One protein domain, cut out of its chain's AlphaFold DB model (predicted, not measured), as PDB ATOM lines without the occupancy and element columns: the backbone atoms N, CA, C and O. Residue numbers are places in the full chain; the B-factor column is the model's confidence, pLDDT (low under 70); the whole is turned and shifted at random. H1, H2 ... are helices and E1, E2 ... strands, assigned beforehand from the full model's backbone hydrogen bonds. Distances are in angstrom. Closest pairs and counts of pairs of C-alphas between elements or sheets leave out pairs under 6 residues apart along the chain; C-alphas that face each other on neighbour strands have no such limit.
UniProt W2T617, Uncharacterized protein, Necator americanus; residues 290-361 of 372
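What this domain is: This is residues 290 to 361 of the 372 residues of an uncharacterized protein of Necator americanus (UniProt W2T617). Two small separate ends are joined by a thin connection: the longest helix, H1, lies at one end of an elongated, open shape, and the short helices H2 and H3 sit together at the other. After H1 the long link of residues 316 to 335 folds back past the helix and leads to the short strand E1 in the thin middle, where residues 290 to 291 pair beside it; the turn at residues 348 to 353 sticks out at the far end. The printed part has 72 residues with three named helices and one named strand, in the order H1, E1, H2, H3, and is mostly helix by class, though under half of its residues are in named elements. It is extended, with a radius of gyration of the C-alphas of 17.6 A, and spans 52 by 27 by 18 A.

Where its parts are: H1 is residues 302 to 315, 20.4 A from first to last C-alpha, from C-alpha 302 at (223.395, 180.594, 202.234) to C-alpha 315 at (209.140, 182.017, 216.737). E1 is residues 336 to 338, with C-alpha 336 at (216.382, 167.913, 201.889), and measures 7.1 A. H2 is residues 340 to 343, 6.0 A long. H3 is residues 352 to 359, 10.8 A long, and ends with C-alpha 359 at (206.596, 162.914, 190.697).

How they stand to each other: H1 touches no helix, and it is apart from H2, from H3 and from E1. E1 pairs with no named strand, but its residues 336 to 337 pair antiparallel with residues 290 to 291, a stretch too short to be named. E1 and H2 meet only through their link, which is tight, with 1 residue between them. H2 and H3 touch, with 5 pairs of C-alphas within 8 A; their closest C-alphas are those of Ala 340 and Arg 359, 6.5 A apart. E1 and H3 are apart. In H1 and H3 every O i to N i+4 pair is within hydrogen-bond range, while H2 is too short for such a pair and has its 1 O i to N i+3 pair within range.

The domain as a whole: The two C-alphas farthest apart, those of Gly 320 and Lys 349, are 52.9 A from each other, while the first and last printed C-alphas, of Val 290 and Lys 361, are 14.5 A apart. The printed part has no cut. The link from H1 to E1 is long, with 20 residues, and the link from H2 to H3 is short, with 8. Residues 348 to 353, of which 352 to 353 belong to H3, stand free. The mean pLDDT of the printed part is 75.2, and 23 residues are under 70, among them residues 294 to 302 and 345 to 352.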
ATOM      1  N   VAL A 290     215.069 163.242 200.292       82.88
ATOM      2  CA  VAL A 290     215.692 163.366 198.975       82.88
ATOM      3  C   VAL A 290     216.117 164.810 198.755       82.88
ATOM      4  O   VAL A 290     215.525 165.726 199.336       82.88
ATOM      5  N   ASP A 291     217.123 165.012 197.911       79.88
ATOM      6  CA  ASP A 291     217.553 166.350 197.515       79.88
ATOM      7  C   ASP A 291     216.426 167.068 196.751       79.88
ATOM      8  O   ASP A 291     215.794 166.527 195.837       79.88
ATOM      9  N   ARG A 292     216.142 168.296 197.177       74.31
ATOM     10  CA  ARG A 292     215.110 169.197 196.656       74.31
ATOM     11  C   ARG A 292     215.696 170.522 196.177       74.31
ATOM     12  O   ARG A 292     214.935 171.427 195.845       74.31
ATOM     13  N   SER A 293     217.019 170.640 196.097       72.44
ATOM     14  CA  SER A 293     217.719 171.877 195.736       72.44
ATOM     15  C   SER A 293     217.355 172.376 194.330       72.44
ATOM     16  O   SER A 293     217.273 173.579 194.102       72.44
ATOM     17  N   SER A 294     217.026 171.470 193.403       66.50
ATOM     18  CA  SER A 294     216.576 171.798 192.038       66.50
ATOM     19  C   SER A 294     215.201 172.473 191.957       66.50
ATOM     20  O   SER A 294     214.790 172.904 190.883       66.50
ATOM     21  N   LEU A 295     214.474 172.556 193.072       62.78
ATOM     22  CA  LEU A 295     213.109 173.083 193.133       62.78
ATOM     23  C   LEU A 295     213.064 174.513 193.690       62.78
ATOM     24  O   LEU A 295     211.978 175.057 193.895       62.78
ATOM     25  N   LEU A 296     214.229 175.114 193.940       63.03
ATOM     26  CA  LEU A 296     214.352 176.501 194.367       63.03
ATOM     27  C   LEU A 296     214.154 177.471 193.204       63.03
ATOM     28  O   LEU A 296     214.594 177.232 192.079       63.03
ATOM     29  N   SER A 297     213.535 178.615 193.501       58.03
ATOM     30  CA  SER A 297     213.578 179.769 192.608       58.03
ATOM     31  C   SER A 297     215.019 180.296 192.491       58.03
ATOM     32  O   SER A 297     215.774 180.217 193.465       58.03
ATOM     33  N   PRO A 298     215.414 180.871 191.340       54.72
ATOM     34  CA  PRO A 298     216.714 181.520 191.205       54.72
ATOM     35  C   PRO A 298     216.874 182.611 192.278       54.72
ATOM     36  O   PRO A 298     216.037 183.507 192.352       54.72
ATOM     37  N   GLY A 299     217.920 182.532 193.114       58.41
ATOM     38  CA  GLY A 299     218.249 183.567 194.110       58.41
ATOM     39  C   GLY A 299     218.362 183.118 195.573       58.41
ATOM     40  O   GLY A 299     218.734 183.935 196.411       58.41
ATOM     41  N   VAL A 300     218.091 181.849 195.903       61.22
ATOM     42  CA  VAL A 300     218.342 181.323 197.259       61.22
ATOM     43  C   VAL A 300     219.847 181.137 197.473       61.22
ATOM     44  O   VAL A 300     220.500 180.418 196.719       61.22
ATOM     45  N   ASN A 301     220.393 181.790 198.498       68.31
ATOM     46  CA  ASN A 301     221.799 181.699 198.901       68.31
ATOM     47  C   ASN A 301     221.923 181.264 200.372       68.31
ATOM     48  O   ASN A 301     220.924 181.168 201.083       68.31
ATOM     49  N   GLU A 302     223.147 181.029 200.849       66.31
ATOM     50  CA  GLU A 302     223.395 180.594 202.234       66.31
ATOM     51  C   GLU A 302     222.801 181.534 203.291       66.31
ATOM     52  O   GLU A 302     222.283 181.077 204.310       66.31
ATOM     53  N   ASN A 303     222.792 182.841 203.014       74.81
ATOM     54  CA  ASN A 303     222.233 183.842 203.917       74.81
ATOM     55  C   ASN A 303     220.717 183.665 204.112       74.81
ATOM     56  O   ASN A 303     220.185 183.947 205.180       74.81
ATOM     57  N   THR A 304     220.025 183.128 203.102       76.19
ATOM     58  CA  THR A 304     218.590 182.822 203.183       76.19
ATOM     59  C   THR A 304     218.315 181.706 204.197       76.19
ATOM     60  O   THR A 304     217.330 181.771 204.930       76.19
ATOM     61  N   TYR A 305     219.192 180.698 204.289       75.06
ATOM     62  CA  TYR A 305     219.048 179.613 205.267       75.06
ATOM     63  C   TYR A 305     219.306 180.091 206.694       75.06
ATOM     64  O   TYR A 305     218.572 179.714 207.606       75.06
ATOM     65  N   TYR A 306     220.319 180.941 206.880       79.44
ATOM     66  CA  TYR A 306     220.644 181.512 208.184       79.44
ATOM     67  C   TYR A 306     219.473 182.331 208.747       79.44
ATOM     68  O   TYR A 306     219.056 182.106 209.883       79.44
ATOM     69  N   GLU A 307     218.885 183.215 207.934       83.75
ATOM     70  CA  GLU A 307     217.716 184.009 208.336       83.75
ATOM     71  C   GLU A 307     216.489 183.131 208.627       83.75
ATOM     72  O   GLU A 307     215.778 183.380 209.597       83.75
ATOM     73  N   ALA A 308     216.262 182.064 207.852       81.38
ATOM     74  CA  ALA A 308     215.152 181.140 208.099       81.38
ATOM     75  C   ALA A 308     215.289 180.391 209.437       81.38
ATOM     76  O   ALA A 308     214.305 180.239 210.159       81.38
ATOM     77  N   ILE A 309     216.500 179.939 209.786       83.12
ATOM     78  CA  ILE A 309     216.761 179.275 211.072       83.12
ATOM     79  C   ILE A 309     216.615 180.270 212.223       83.12
ATOM     80  O   ILE A 309     215.984 179.945 213.224       83.12
ATOM     81  N   LYS A 310     217.153 181.486 212.073       85.81
ATOM     82  CA  LYS A 310     217.027 182.538 213.085       85.81
ATOM     83  C   LYS A 310     215.561 182.896 213.339       85.81
ATOM     84  O   LYS A 310     215.132 182.890 214.485       85.81
ATOM     85  N   TYR A 311     214.781 183.098 212.278       87.88
ATOM     86  CA  TYR A 311     213.340 183.320 212.385       87.88
ATOM     87  C   TYR A 311     212.627 182.157 213.093       87.88
ATOM     88  O   TYR A 311     211.799 182.378 213.969       87.88
ATOM     89  N   TRP A 312     212.975 180.905 212.768       87.56
ATOM     90  CA  TRP A 312     212.420 179.736 213.456       87.56
ATOM     91  C   TRP A 312     212.794 179.694 214.947       87.56
ATOM     92  O   TRP A 312     211.949 179.351 215.770       87.56
ATOM     93  N   MET A 313     214.027 180.062 215.312       88.06
ATOM     94  CA  MET A 313     214.452 180.175 216.713       88.06
ATOM     95  C   MET A 313     213.652 181.246 217.463       88.06
ATOM     96  O   MET A 313     213.219 180.987 218.586       88.06
ATOM     97  N   ASP A 314     213.439 182.405 216.834       88.19
ATOM     98  CA  ASP A 314     212.658 183.513 217.387       88.19
ATOM     99  C   ASP A 314     211.196 183.090 217.638       88.19
ATOM    100  O   ASP A 314     210.685 183.255 218.743       88.19
ATOM    101  N   GLU A 315     210.541 182.473 216.648       92.81
ATOM    102  CA  GLU A 315     209.140 182.017 216.737       92.81
ATOM    103  C   GLU A 315     208.911 180.917 217.787       92.81
ATOM    104  O   GLU A 315     207.798 180.763 218.286       92.81
ATOM    105  N   ASN A 316     209.943 180.137 218.123       88.12
ATOM    106  CA  ASN A 316     209.857 179.055 219.112       88.12
ATOM    107  C   ASN A 316     210.455 179.441 220.479       88.12
ATOM    108  O   ASN A 316     210.644 178.562 221.319       88.12
ATOM    109  N   ASP A 317     210.765 180.725 220.698       90.81
ATOM    110  CA  ASP A 317     211.356 181.258 221.936       90.81
ATOM    111  C   ASP A 317     212.643 180.520 222.374       90.81
ATOM    112  O   ASP A 317     212.899 180.251 223.548       90.81
ATOM    113  N   LEU A 318     213.484 180.157 221.400       90.38
ATOM    114  CA  LEU A 318     214.710 179.387 221.641       90.38
ATOM    115  C   LEU A 318     215.945 180.261 221.882       90.38
ATOM    116  O   LEU A 318     217.021 179.728 222.147       90.38
ATOM    117  N   ASN A 319     215.813 181.587 221.838       87.19
ATOM    118  CA  ASN A 319     216.932 182.529 221.971       87.19
ATOM    119  C   ASN A 319     217.629 182.489 223.338       87.19
ATOM    120  O   ASN A 319     218.800 182.848 223.445       87.19
ATOM    121  N   GLY A 320     216.931 182.040 224.386       88.94
ATOM    122  CA  GLY A 320     217.538 181.794 225.699       88.94
ATOM    123  C   GLY A 320     218.416 180.537 225.743       88.94
ATOM    124  O   GLY A 320     219.301 180.437 226.589       88.94
ATOM    125  N   CYS A 321     218.193 179.592 224.825       90.44
ATOM    126  CA  CYS A 321     218.895 178.308 224.750       90.44
ATOM    127  C   CYS A 321     219.958 178.279 223.643       90.44
ATOM    128  O   CYS A 321     220.956 177.566 223.753       90.44
ATOM    129  N   LEU A 322     219.728 179.021 222.561       90.12
ATOM    130  CA  LEU A 322     220.530 179.024 221.345       90.12
ATOM    131  C   LEU A 322     220.868 180.467 220.966       90.12
ATOM    132  O   LEU A 322     219.986 181.308 220.838       90.12
ATOM    133  N   ASN A 323     222.147 180.743 220.720       86.88
ATOM    134  CA  ASN A 323     222.596 182.040 220.232       86.88
ATOM    135  C   ASN A 323     222.855 181.964 218.726       86.88
ATOM    136  O   ASN A 323     223.811 181.325 218.286       86.88
ATOM    137  N   SER A 324     222.034 182.653 217.928       83.31
ATOM    138  CA  SER A 324     222.164 182.631 216.467       83.31
ATOM    139  C   SER A 324     223.548 183.099 215.997       83.31
ATOM    140  O   SER A 324     224.041 182.613 214.987       83.31
ATOM    141  N   LYS A 325     224.206 184.005 216.743       85.00
ATOM    142  CA  LYS A 325     225.544 184.531 216.404       85.00
ATOM    143  C   LYS A 325     226.641 183.465 216.427       85.00
ATOM    144  O   LYS A 325     227.666 183.652 215.778       85.00
ATOM    145  N   ASP A 326     226.428 182.376 217.159       86.62
ATOM    146  CA  ASP A 326     227.384 181.272 217.270       86.62
ATOM    147  C   ASP A 326     227.156 180.196 216.196       86.62
ATOM    148  O   ASP A 326     227.931 179.241 216.089       86.62
ATOM    149  N   MET A 327     226.113 180.346 215.374       81.19
ATOM    150  CA  MET A 327     225.786 179.400 214.319       81.19
ATOM    151  C   MET A 327     226.799 179.499 213.174       81.19
ATOM    152  O   MET A 327     227.065 180.573 212.636       81.19
ATOM    153  N   LYS A 328     227.367 178.355 212.788       80.25
ATOM    154  CA  LYS A 328     228.338 178.242 211.695       80.25
ATOM    155  C   LYS A 328     227.848 177.219 210.683       80.25
ATOM    156  O   LYS A 328     227.494 176.103 211.060       80.25
ATOM    157  N   THR A 329     227.878 177.574 209.404       72.12
ATOM    158  CA  THR A 329     227.627 176.625 208.317       72.12
ATOM    159  C   THR A 329     228.846 175.722 208.155       72.12
ATOM    160  O   THR A 329     229.965 176.208 207.984       72.12
ATOM    161  N   ILE A 330     228.648 174.406 208.231       77.44
ATOM    162  CA  ILE A 330     229.699 173.413 207.989       77.44
ATOM    163  C   ILE A 330     229.352 172.675 206.694       77.44
ATOM    164  O   ILE A 330     228.406 171.893 206.661       77.44
ATOM    165  N   GLY A 331     230.135 172.913 205.642       73.44
ATOM    166  CA  GLY A 331     229.916 172.320 204.320       73.44
ATOM    167  C   GLY A 331     228.835 173.030 203.502       73.44
ATOM    168  O   GLY A 331     228.407 174.130 203.837       73.44
ATOM    169  N   ASN A 332     228.411 172.395 202.409       72.12
ATOM    170  CA  ASN A 332     227.398 172.954 201.517       72.12
ATOM    171  C   ASN A 332     225.994 172.716 202.081       72.12
ATOM    172  O   ASN A 332     225.647 171.588 202.437       72.12
ATOM    173  N   ALA A 333     225.164 173.757 202.097       69.38
ATOM    174  CA  ALA A 333     223.755 173.623 202.439       69.38
ATOM    175  C   ALA A 333     222.978 172.965 201.285       69.38
ATOM    176  O   ALA A 333     222.933 173.491 200.173       69.38
ATOM    177  N   SER A 334     222.338 171.829 201.559       70.06
ATOM    178  CA  SER A 334     221.420 171.150 200.637       70.06
ATOM    179  C   SER A 334     220.007 171.159 201.205       70.06
ATOM    180  O   SER A 334     219.815 170.860 202.387       70.06
ATOM    181  N   ILE A 335     219.006 171.432 200.369       72.94
ATOM    182  CA  ILE A 335     217.614 171.323 200.802       72.94
ATOM    183  C   ILE A 335     217.181 169.877 200.672       72.94
ATOM    184  O   ILE A 335     217.061 169.343 199.575       72.94
ATOM    185  N   MET A 336     216.888 169.271 201.811       77.94
ATOM    186  CA  MET A 336     216.382 167.913 201.889       77.94
ATOM    187  C   MET A 336     214.886 167.957 202.196       77.94
ATOM    188  O   MET A 336     214.430 168.732 203.034       77.94
ATOM    189  N   GLY A 337     214.095 167.128 201.524       75.56
ATOM    190  CA  GLY A 337     212.668 166.992 201.812       75.56
ATOM    191  C   GLY A 337     212.212 165.562 201.595       75.56
ATOM    192  O   GLY A 337     212.860 164.822 200.863       75.56
ATOM    193  N   LEU A 338     211.099 165.147 202.200       77.69
ATOM    194  CA  LEU A 338     210.602 163.789 201.985       77.69
ATOM    195  C   LEU A 338     210.357 163.508 200.509       77.69
ATOM    196  O   LEU A 338     210.052 164.401 199.705       77.69
ATOM    197  N   ASN A 339     210.397 162.224 200.181       77.06
ATOM    198  CA  ASN A 339     209.862 161.749 198.925       77.06
ATOM    199  C   ASN A 339     208.419 162.263 198.716       77.06
ATOM    200  O   ASN A 339     207.564 162.160 199.595       77.06
ATOM    201  N   ALA A 340     208.135 162.821 197.536       73.94
ATOM    202  CA  ALA A 340     206.818 163.379 197.209       73.94
ATOM    203  C   ALA A 340     205.744 162.284 197.200       73.94
ATOM    204  O   ALA A 340     204.576 162.547 197.489       73.94
ATOM    205  N   LEU A 341     206.158 161.049 196.917       77.62
ATOM    206  CA  LEU A 341     205.302 159.878 196.931       77.62
ATOM    207  C   LEU A 341     204.922 159.418 198.338       77.62
ATOM    208  O   LEU A 341     203.868 158.812 198.492       77.62
ATOM    209  N   ALA A 342     205.662 159.817 199.378       78.00
ATOM    210  CA  ALA A 342     205.277 159.551 200.767       78.00
ATOM    211  C   ALA A 342     203.930 160.198 201.151       78.00
ATOM    212  O   ALA A 342     203.270 159.766 202.092       78.00
ATOM    213  N   ARG A 343     203.479 161.219 200.403       72.88
ATOM    214  CA  ARG A 343     202.158 161.847 200.591       72.88
ATOM    215  C   ARG A 343     201.006 161.033 200.012       72.88
ATOM    216  O   ARG A 343     199.847 161.323 200.305       72.88
ATOM    217  N   HIS A 344     201.309 160.049 199.175       73.06
ATOM    218  CA  HIS A 344     200.319 159.213 198.524       73.06
ATOM    219  C   HIS A 344     200.264 157.840 199.195       73.06
ATOM    220  O   HIS A 344     201.234 157.348 199.768       73.06
ATOM    221  N   GLY A 345     199.074 157.238 199.172       66.31
ATOM    222  CA  GLY A 345     198.901 155.848 199.586       66.31
ATOM    223  C   GLY A 345     199.504 154.872 198.571       66.31
ATOM    224  O   GLY A 345     200.190 155.262 197.629       66.31
ATOM    225  N   LEU A 346     199.193 153.587 198.738       68.38
ATOM    226  CA  LEU A 346     199.644 152.512 197.848       68.38
ATOM    227  C   LEU A 346     199.433 152.835 196.363       68.38
ATOM    228  O   LEU A 346     198.314 153.139 195.936       68.38
ATOM    229  N   ARG A 347     200.491 152.679 195.562       68.31
ATOM    230  CA  ARG A 347     200.390 152.644 194.102       68.31
ATOM    231  C   ARG A 347     199.572 151.419 193.691       68.31
ATOM    232  O   ARG A 347     199.822 150.297 194.113       68.31
ATOM    233  N   SER A 348     198.574 151.641 192.854       63.19
ATOM    234  CA  SER A 348     197.723 150.629 192.239       63.19
ATOM    235  C   SER A 348     197.500 151.011 190.782       63.19
ATOM    236  O   SER A 348     197.574 152.187 190.434       63.19
ATOM    237  N   LYS A 349     197.142 150.052 189.918       58.97
ATOM    238  CA  LYS A 349     196.811 150.340 188.505       58.97
ATOM    239  C   LYS A 349     195.800 151.488 188.343       58.97
ATOM    240  O   LYS A 349     195.866 152.222 187.367       58.97
ATOM    241  N   ARG A 350     194.908 151.680 189.323       59.09
ATOM    242  CA  ARG A 350     193.888 152.740 189.332       59.09
ATOM    243  C   ARG A 350     194.440 154.145 189.594       59.09
ATOM    244  O   ARG A 350     193.787 155.110 189.228       59.09
ATOM    245  N   ASN A 351     195.604 154.278 190.231       67.06
ATOM    246  CA  ASN A 351     196.178 155.576 190.603       67.06
ATOM    247  C   ASN A 351     197.578 155.835 190.019       67.06
ATOM    248  O   ASN A 351     198.168 156.864 190.343       67.06
ATOM    249  N   VAL A 352     198.079 154.971 189.123       69.19
ATOM    250  CA  VAL A 352     199.386 155.138 188.455       69.19
ATOM    251  C   VAL A 352     199.541 156.537 187.864       69.19
ATOM    252  O   VAL A 352     200.525 157.206 188.150       69.19
ATOM    253  N   THR A 353     198.554 157.028 187.111       72.12
ATOM    254  CA  THR A 353     198.622 158.363 186.498       72.12
ATOM    255  C   THR A 353     198.752 159.475 187.540       72.12
ATOM    256  O   THR A 353     199.537 160.399 187.358       72.12
ATOM    257  N   LEU A 354     198.031 159.383 188.665       69.81
ATOM    258  CA  LEU A 354     198.110 160.365 189.753       69.81
ATOM    259  C   LEU A 354     199.483 160.336 190.446       69.81
ATOM    260  O   LEU A 354     200.025 161.388 190.786       69.81
ATOM    261  N   VAL A 355     200.046 159.141 190.632       69.25
ATOM    262  CA  VAL A 355     201.385 158.916 191.198       69.25
ATOM    263  C   VAL A 355     202.462 159.494 190.272       69.25
ATOM    264  O   VAL A 355     203.284 160.293 190.716       69.25
ATOM    265  N   GLU A 356     202.408 159.202 188.968       73.50
ATOM    266  CA  GLU A 356     203.362 159.743 187.986       73.50
ATOM    267  C   GLU A 356     203.243 161.265 187.830       73.50
ATOM    268  O   GLU A 356     204.249 161.964 187.710       73.50
ATOM    269  N   LEU A 357     202.028 161.819 187.894       72.19
ATOM    270  CA  LEU A 357     201.831 163.271 187.933       72.19
ATOM    271  C   LEU A 357     202.427 163.894 189.198       72.19
ATOM    272  O   LEU A 357     202.933 165.009 189.144       72.19
ATOM    273  N   THR A 358     202.387 163.193 190.332       70.69
ATOM    274  CA  THR A 358     202.941 163.686 191.602       70.69
ATOM    275  C   THR A 358     204.457 163.780 191.563       70.69
ATOM    276  O   THR A 358     205.001 164.771 192.045       70.69
ATOM    277  N   ARG A 359     205.143 162.823 190.926       68.12
ATOM    278  CA  ARG A 359     206.596 162.914 190.697       68.12
ATOM    279  C   ARG A 359     206.992 164.198 189.959       68.12
ATOM    280  O   ARG A 359     208.077 164.717 190.180       68.12
ATOM    281  N   LYS A 360     206.094 164.726 189.121       66.81
ATOM    282  CA  LYS A 360     206.286 165.959 188.342       66.81
ATOM    283  C   LYS A 360     205.816 167.232 189.060       66.81
ATOM    284  O   LYS A 360     205.965 168.316 188.503       66.81
ATOM    285  N   LYS A 361     205.204 167.138 190.248       59.81
ATOM    286  CA  LYS A 361     204.705 168.313 190.983       59.81
ATOM    287  C   LYS A 361     205.823 169.002 191.762       59.81
ATOM    288  O   LYS A 361     206.633 168.351 192.417       59.81
TER     289      LYS A 361